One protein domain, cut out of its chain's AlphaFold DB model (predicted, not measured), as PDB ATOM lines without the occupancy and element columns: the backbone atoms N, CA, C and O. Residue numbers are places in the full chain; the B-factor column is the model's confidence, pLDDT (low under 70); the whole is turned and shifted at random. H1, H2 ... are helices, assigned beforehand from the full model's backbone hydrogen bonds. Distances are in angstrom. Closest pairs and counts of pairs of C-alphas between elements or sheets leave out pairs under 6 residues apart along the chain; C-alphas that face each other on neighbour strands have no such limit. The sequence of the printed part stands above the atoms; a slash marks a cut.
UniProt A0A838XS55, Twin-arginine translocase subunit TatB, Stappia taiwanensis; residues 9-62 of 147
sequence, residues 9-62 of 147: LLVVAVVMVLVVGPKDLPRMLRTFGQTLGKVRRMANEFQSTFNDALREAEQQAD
ATOM      1  N   LEU A   9       3.468 -30.854 -21.544       94.12
ATOM      2  CA  LEU A   9       2.355 -30.556 -20.636       94.12
ATOM      3  C   LEU A   9       1.326 -31.693 -20.593       94.12
ATOM      4  O   LEU A   9       0.835 -32.035 -19.518       94.12
ATOM      5  N   LEU A  10       1.025 -32.305 -21.743       95.31
ATOM      6  CA  LEU A  10       0.124 -33.454 -21.832       95.31
ATOM      7  C   LEU A  10       0.692 -34.682 -21.112       95.31
ATOM      8  O   LEU A  10      -0.028 -35.330 -20.354       95.31
ATOM      9  N   VAL A  11       1.982 -34.979 -21.300       95.56
ATOM     10  CA  VAL A  11       2.661 -36.094 -20.615       95.56
ATOM     11  C   VAL A  11       2.614 -35.898 -19.100       95.56
ATOM     12  O   VAL A  11       2.227 -36.813 -18.372       95.56
ATOM     13  N   VAL A  12       2.930 -34.693 -18.617       94.25
ATOM     14  CA  VAL A  12       2.850 -34.367 -17.186       94.25
ATOM     15  C   VAL A  12       1.417 -34.489 -16.676       94.25
ATOM     16  O   VAL A  12       1.215 -35.063 -15.609       94.25
ATOM     17  N   ALA A  13       0.415 -34.023 -17.425       93.94
ATOM     18  CA  ALA A  13      -0.987 -34.152 -17.034       93.94
ATOM     19  C   ALA A  13      -1.413 -35.622 -16.876       93.94
ATOM     20  O   ALA A  13      -2.067 -35.963 -15.891       93.94
ATOM     21  N   VAL A  14      -1.001 -36.504 -17.793       95.81
ATOM     22  CA  VAL A  14      -1.270 -37.949 -17.696       95.81
ATOM     23  C   VAL A  14      -0.597 -38.545 -16.462       95.81
ATOM     24  O   VAL A  14      -1.262 -39.216 -15.674       95.81
ATOM     25  N   VAL A  15       0.691 -38.263 -16.242       95.88
ATOM     26  CA  VAL A  15       1.414 -38.738 -15.048       95.88
ATOM     27  C   VAL A  15       0.748 -38.228 -13.770       95.88
ATOM     28  O   VAL A  15       0.562 -38.991 -12.824       95.88
ATOM     29  N   MET A  16       0.318 -36.967 -13.745       95.31
ATOM     30  CA  MET A  16      -0.339 -36.383 -12.580       95.31
ATOM     31  C   MET A  16      -1.684 -37.059 -12.284       95.31
ATOM     32  O   MET A  16      -1.993 -37.316 -11.123       95.31
ATOM     33  N   VAL A  17      -2.457 -37.400 -13.320       95.38
ATOM     34  CA  VAL A  17      -3.698 -38.179 -13.187       95.38
ATOM     35  C   VAL A  17      -3.428 -39.586 -12.655       95.38
ATOM     36  O   VAL A  17      -4.220 -40.072 -11.855       95.38
ATOM     37  N   LEU A  18      -2.338 -40.239 -13.061       95.88
ATOM     38  CA  LEU A  18      -1.995 -41.582 -12.579       95.88
ATOM     39  C   LEU A  18      -1.541 -41.580 -11.115       95.88
ATOM     40  O   LEU A  18      -1.933 -42.459 -10.358       95.88
ATOM     41  N   VAL A  19      -0.736 -40.594 -10.714       95.69
ATOM     42  CA  VAL A  19      -0.178 -40.510  -9.355       95.69
ATOM     43  C   VAL A  19      -1.215 -40.025  -8.344       95.69
ATOM     44  O   VAL A  19      -1.324 -40.575  -7.253       95.69
ATOM     45  N   VAL A  20      -1.961 -38.973  -8.687       94.19
ATOM     46  CA  VAL A  20      -2.957 -38.365  -7.790       94.19
ATOM     47  C   VAL A  20      -4.309 -39.064  -7.908       94.19
ATOM     48  O   VAL A  20      -5.063 -39.112  -6.945       94.19
ATOM     49  N   GLY A  21      -4.624 -39.602  -9.084       94.94
ATOM     50  CA  GLY A  21      -5.911 -40.203  -9.404       94.94
ATOM     51  C   GLY A  21      -6.812 -39.266 -10.232       94.94
ATOM     52  O   GLY A  21      -6.903 -38.062  -9.959       94.94
ATOM     53  N   PRO A  22      -7.566 -39.799 -11.217       93.12
ATOM     54  CA  PRO A  22      -8.415 -39.006 -12.118       93.12
ATOM     55  C   PRO A  22      -9.578 -38.292 -11.422       93.12
ATOM     56  O   PRO A  22     -10.120 -37.328 -11.958       93.12
ATOM     57  N   LYS A  23      -9.985 -38.755 -10.234       93.88
ATOM     58  CA  LYS A  23     -11.065 -38.144  -9.443       93.88
ATOM     59  C   LYS A  23     -10.562 -37.087  -8.464       93.88
ATOM     60  O   LYS A  23     -11.295 -36.140  -8.178       93.88
ATOM     61  N   ASP A  24      -9.326 -37.211  -7.992       94.44
ATOM     62  CA  ASP A  24      -8.784 -36.327  -6.963       94.44
ATOM     63  C   ASP A  24      -8.149 -35.074  -7.559       94.44
ATOM     64  O   ASP A  24      -8.368 -33.982  -7.036       94.44
ATOM     65  N   LEU A  25      -7.501 -35.176  -8.723       94.31
ATOM     66  CA  LEU A  25      -6.954 -34.023  -9.446       94.31
ATOM     67  C   LEU A  25      -7.997 -32.908  -9.702       94.31
ATOM     68  O   LEU A  25      -7.753 -31.764  -9.297       94.31
ATOM     69  N   PRO A  26      -9.187 -33.172 -10.287       92.12
ATOM     70  CA  PRO A  26     -10.191 -32.126 -10.497       92.12
ATOM     71  C   PRO A  26     -10.749 -31.577  -9.179       92.12
ATOM     72  O   PRO A  26     -11.082 -30.393  -9.092       92.12
ATOM     73  N   ARG A  27     -10.828 -32.404  -8.130       94.69
ATOM     74  CA  ARG A  27     -11.289 -31.977  -6.807       94.69
ATOM     75  C   ARG A  27     -10.269 -31.056  -6.131       94.69
ATOM     76  O   ARG A  27     -10.663 -30.032  -5.574       94.69
ATOM     77  N   MET A  28      -8.977 -31.364  -6.238       94.25
ATOM     78  CA  MET A  28      -7.877 -30.532  -5.745       94.25
ATOM     79  C   MET A  28      -7.805 -29.204  -6.494       94.25
ATOM     80  O   MET A  28      -7.789 -28.162  -5.844       94.25
ATOM     81  N   LEU A  29      -7.851 -29.218  -7.832       95.31
ATOM     82  CA  LEU A  29      -7.877 -28.000  -8.650       95.31
ATOM     83  C   LEU A  29      -9.062 -27.100  -8.301       95.31
ATOM     84  O   LEU A  29      -8.910 -25.884  -8.225       95.31
ATOM     85  N   ARG A  30     -10.242 -27.677  -8.052       95.50
ATOM     86  CA  ARG A  30     -11.433 -26.908  -7.675       95.50
ATOM     87  C   ARG A  30     -11.256 -26.234  -6.315       95.50
ATOM     88  O   ARG A  30     -11.583 -25.059  -6.182       95.50
ATOM     89  N   THR A  31     -10.691 -26.935  -5.333       96.12
ATOM     90  CA  THR A  31     -10.380 -26.369  -4.010       96.12
ATOM     91  C   THR A  31      -9.295 -25.296  -4.099       96.12
ATOM     92  O   THR A  31      -9.477 -24.196  -3.583       96.12
ATOM     93  N   PHE A  32      -8.194 -25.570  -4.805       96.81
ATOM     94  CA  PHE A  32      -7.114 -24.605  -5.019       96.81
ATOM     95  C   PHE A  32      -7.608 -23.363  -5.756       96.81
ATOM     96  O   PHE A  32      -7.311 -22.246  -5.345       96.81
ATOM     97  N   GLY A  33      -8.417 -23.547  -6.800       96.38
ATOM     98  CA  GLY A  33      -9.018 -22.462  -7.566       96.38
ATOM     99  C   GLY A  33      -9.973 -21.615  -6.728       96.38
ATOM    100  O   GLY A  33      -9.944 -20.392  -6.819       96.38
ATOM    101  N   GLN A  34     -10.773 -22.230  -5.852       96.56
ATOM    102  CA  GLN A  34     -11.621 -21.493  -4.910       96.56
ATOM    103  C   GLN A  34     -10.794 -20.675  -3.911       96.56
ATOM    104  O   GLN A  34     -11.127 -19.519  -3.650       96.56
ATOM    105  N   THR A  35      -9.718 -21.244  -3.367       96.50
ATOM    106  CA  THR A  35      -8.813 -20.536  -2.450       96.50
ATOM    107  C   THR A  35      -8.097 -19.392  -3.160       96.50
ATOM    108  O   THR A  35      -8.121 -18.263  -2.675       96.50
ATOM    109  N   LEU A  36      -7.542 -19.639  -4.346       96.88
ATOM    110  CA  LEU A  36      -6.876 -18.620  -5.152       96.88
ATOM    111  C   LEU A  36      -7.850 -17.520  -5.591       96.88
ATOM    112  O   LEU A  36      -7.492 -16.348  -5.584       96.88
ATOM    113  N   GLY A  37      -9.102 -17.866  -5.902       96.62
ATOM    114  CA  GLY A  37     -10.160 -16.906  -6.213       96.62
ATOM    115  C   GLY A  37     -10.515 -16.007  -5.027       96.62
ATOM    116  O   GLY A  37     -10.684 -14.801  -5.200       96.62
ATOM    117  N   LYS A  38     -10.565 -16.561  -3.807       96.31
ATOM    118  CA  LYS A  38     -10.736 -15.770  -2.576       96.31
ATOM    119  C   LYS A  38      -9.557 -14.826  -2.362       96.31
ATOM    120  O   LYS A  38      -9.782 -13.638  -2.158       96.31
ATOM    121  N   VAL A  39      -8.326 -15.323  -2.493       97.12
ATOM    122  CA  VAL A  39      -7.110 -14.498  -2.398       97.12
ATOM    123  C   VAL A  39      -7.121 -13.397  -3.455       97.12
ATOM    124  O   VAL A  39      -6.845 -12.250  -3.131       97.12
ATOM    125  N   ARG A  40      -7.511 -13.699  -4.699       95.69
ATOM    126  CA  ARG A  40      -7.612 -12.696  -5.764       95.69
ATOM    127  C   ARG A  40      -8.654 -11.630  -5.449       95.69
ATOM    128  O   ARG A  40      -8.402 -10.457  -5.693       95.69
ATOM    129  N   ARG A  41      -9.807 -12.019  -4.902       95.62
ATOM    130  CA  ARG A  41     -10.847 -11.072  -4.488       95.62
ATOM    131  C   ARG A  41     -10.361 -10.168  -3.358       95.62
ATOM    132  O   ARG A  41     -10.549  -8.965  -3.447       95.62
ATOM    133  N   MET A  42      -9.681 -10.733  -2.362       95.44
ATOM    134  CA  MET A  42      -9.049  -9.956  -1.295       95.44
ATOM    135  C   MET A  42      -7.983  -9.014  -1.862       95.44
ATOM    136  O   MET A  42      -7.983  -7.841  -1.527       95.44
ATOM    137  N   ALA A  43      -7.128  -9.490  -2.771       95.06
ATOM    138  CA  ALA A  43      -6.115  -8.670  -3.431       95.06
ATOM    139  C   ALA A  43      -6.726  -7.522  -4.244       95.06
ATOM    140  O   ALA A  43      -6.176  -6.431  -4.241       95.06
ATOM    141  N   ASN A  44      -7.867  -7.736  -4.907       95.31
ATOM    142  CA  ASN A  44      -8.580  -6.661  -5.598       95.31
ATOM    143  C   ASN A  44      -9.125  -5.615  -4.608       95.31
ATOM    144  O   ASN A  44      -9.051  -4.425  -4.895       95.31
ATOM    145  N   GLU A  45      -9.630  -6.043  -3.446       92.56
ATOM    146  CA  GLU A  45     -10.078  -5.139  -2.375       92.56
ATOM    147  C   GLU A  45      -8.897  -4.336  -1.808       92.56
ATOM    148  O   GLU A  45      -8.960  -3.116  -1.739       92.56
ATOM    149  N   PHE A  46      -7.774  -5.004  -1.511       93.38
ATOM    150  CA  PHE A  46      -6.534  -4.353  -1.085       93.38
ATOM    151  C   PHE A  46      -5.999  -3.398  -2.142       93.38
ATOM    152  O   PHE A  46      -5.548  -2.320  -1.789       93.38
ATOM    153  N   GLN A  47      -6.057  -3.762  -3.424       92.38
ATOM    154  CA  GLN A  47      -5.658  -2.874  -4.507       92.38
ATOM    155  C   GLN A  47      -6.562  -1.642  -4.554       92.38
ATOM    156  O   GLN A  47      -6.051  -0.550  -4.761       92.38
ATOM    157  N   SER A  48      -7.873  -1.795  -4.345       91.75
ATOM    158  CA  SER A  48      -8.798  -0.661  -4.251       91.75
ATOM    159  C   SER A  48      -8.440   0.230  -3.067       91.75
ATOM    160  O   SER A  48      -8.172   1.405  -3.264       91.75
ATOM    161  N   THR A  49      -8.322  -0.333  -1.860       88.62
ATOM    162  CA  THR A  49      -7.978   0.427  -0.648       88.62
ATOM    163  C   THR A  49      -6.593   1.064  -0.732       88.62
ATOM    164  O   THR A  49      -6.405   2.181  -0.271       88.62
ATOM    165  N   PHE A  50      -5.616   0.377  -1.322       86.88
ATOM    166  CA  PHE A  50      -4.270   0.898  -1.520       86.88
ATOM    167  C   PHE A  50      -4.242   1.975  -2.595       86.88
ATOM    168  O   PHE A  50      -3.568   2.971  -2.400       86.88
ATOM    169  N   ASN A  51      -4.988   1.826  -3.691       86.75
ATOM    170  CA  ASN A  51      -5.136   2.883  -4.687       86.75
ATOM    171  C   ASN A  51      -5.850   4.101  -4.090       86.75
ATOM    172  O   ASN A  51      -5.445   5.215  -4.381       86.75
ATOM    173  N   ASP A  52      -6.864   3.912  -3.245       85.50
ATOM    174  CA  ASP A  52      -7.565   5.006  -2.568       85.50
ATOM    175  C   ASP A  52      -6.642   5.706  -1.562       85.50
ATOM    176  O   ASP A  52      -6.507   6.927  -1.591       85.50
ATOM    177  N   ALA A  53      -5.916   4.937  -0.745       81.81
ATOM    178  CA  ALA A  53      -4.929   5.455   0.196       81.81
ATOM    179  C   ALA A  53      -3.734   6.108  -0.509       81.81
ATOM    180  O   ALA A  53      -3.244   7.122  -0.035       81.81
ATOM    181  N   LEU A  54      -3.277   5.565  -1.639       80.81
ATOM    182  CA  LEU A  54      -2.259   6.185  -2.482       80.81
ATOM    183  C   LEU A  54      -2.784   7.450  -3.126       80.81
ATOM    184  O   LEU A  54      -2.034   8.392  -3.231       80.81
ATOM    185  N   ARG A  55      -4.041   7.508  -3.556       77.31
ATOM    186  CA  ARG A  55      -4.613   8.699  -4.188       77.31
ATOM    187  C   ARG A  55      -4.865   9.820  -3.182       77.31
ATOM    188  O   ARG A  55      -4.800  10.991  -3.547       77.31
ATOM    189  N   GLU A  56      -5.136   9.464  -1.931       70.44
ATOM    190  CA  GLU A  56      -5.153  10.368  -0.778       70.44
ATOM    191  C   GLU A  56      -3.723  10.778  -0.383       70.44
ATOM    192  O   GLU A  56      -3.442  11.959  -0.197       70.44
ATOM    193  N   ALA A  57      -2.788   9.827  -0.352       68.19
ATOM    194  CA  ALA A  57      -1.378  10.084  -0.090       68.19
ATOM    195  C   ALA A  57      -0.694  10.831  -1.237       68.19
ATOM    196  O   ALA A  57       0.238  11.548  -0.971       68.19
ATOM    197  N   GLU A  58      -1.135  10.744  -2.484       62.75
ATOM    198  CA  GLU A  58      -0.642  11.545  -3.612       62.75
ATOM    199  C   GLU A  58      -1.185  12.977  -3.546       62.75
ATOM    200  O   GLU A  58      -0.569  13.900  -4.072       62.75
ATOM    201  N   GLN A  59      -2.340  13.170  -2.900       62.44
ATOM    202  CA  GLN A  59      -2.880  14.494  -2.591       62.44
ATOM    203  C   GLN A  59      -2.223  15.121  -1.349       62.44
ATOM    204  O   GLN A  59      -2.218  16.343  -1.238       62.44
ATOM    205  N   GLN A  60      -1.690  14.316  -0.420       60.16
ATOM    206  CA  GLN A  60      -1.053  14.783   0.828       60.16
ATOM    207  C   GLN A  60       0.483  14.734   0.813       60.16
ATOM    208  O   GLN A  60       1.128  15.522   1.494       60.16
ATOM    209  N   ALA A  61       1.067  13.816   0.053       57.94
ATOM    210  CA  ALA A  61       2.481  13.695  -0.259       57.94
ATOM    211  C   ALA A  61       2.631  14.070  -1.731       57.94
ATOM    212  O   ALA A  61       2.377  13.274  -2.637       57.94
ATOM    213  N   ASP A  62       2.997  15.326  -1.955       58.88
ATOM    214  CA  ASP A  62       3.282  15.881  -3.264       58.88
ATOM    215  C   ASP A  62       4.153  14.917  -4.084       58.88
ATOM    216  O   ASP A  62       5.329  14.687  -3.797       58.88
TER     217      ASP A  62
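This is residues 9 to 62 of the 147 residues of the protein "Twin-arginine translocase subunit TatB" of Stappia taiwanensis (UniProt A0A838XS55). A short helix, H1, and a very long helix, H2, meet near their ends at a steep corner, as a lopsided L. H2 makes nearly the whole length, and from residue 29 onward it sticks out with no other part beside it. The printed part has 54 residues with two named helices, H1 then H2, and no named strand; the class is all helix. It is extended, with a radius of gyration of the C-alphas of 19.9 A, and its C-alphas span 58 by 19 by 11 A, only just a rod.

Find C-alpha 9 at (2.355, -30.556, -20.636), where H1, residues 9 to 20, begins; it measures 15.9 A from first to last C-alpha. After residues 21 to 23, look for C-alpha 24 at (-8.784, -36.327, -6.963), where H2, residues 24 to 60, begins. From there y climbs until H2 ends at C-alpha 60, (-1.053, 14.783, 0.828), 52.3 A from its first C-alpha. Residues 61 and 62 follow it.

Look at Val 17 and Leu 25: their C-alphas, 6.5 A apart, are the closest of H1 and H2. The two helices are close but not clearly touching, with 2 pairs of C-alphas within 8 A. They run opposite ways at a steep tilt of 65 degrees. Their centres are 29.8 A apart. In H1 and H2 every O i to N i+4 pair is within hydrogen-bond range. Residues 29 to 62, of which 29 to 60 belong to H2, stand free.

The two C-alphas farthest apart are those of Leu 18 and Asp 62, at 58.5 A. The printed part has no cut, and the link from H1 to H2 is tight. Mean pLDDT of the printed part is 89.4; you will find values under 70 at residues 57 to 62.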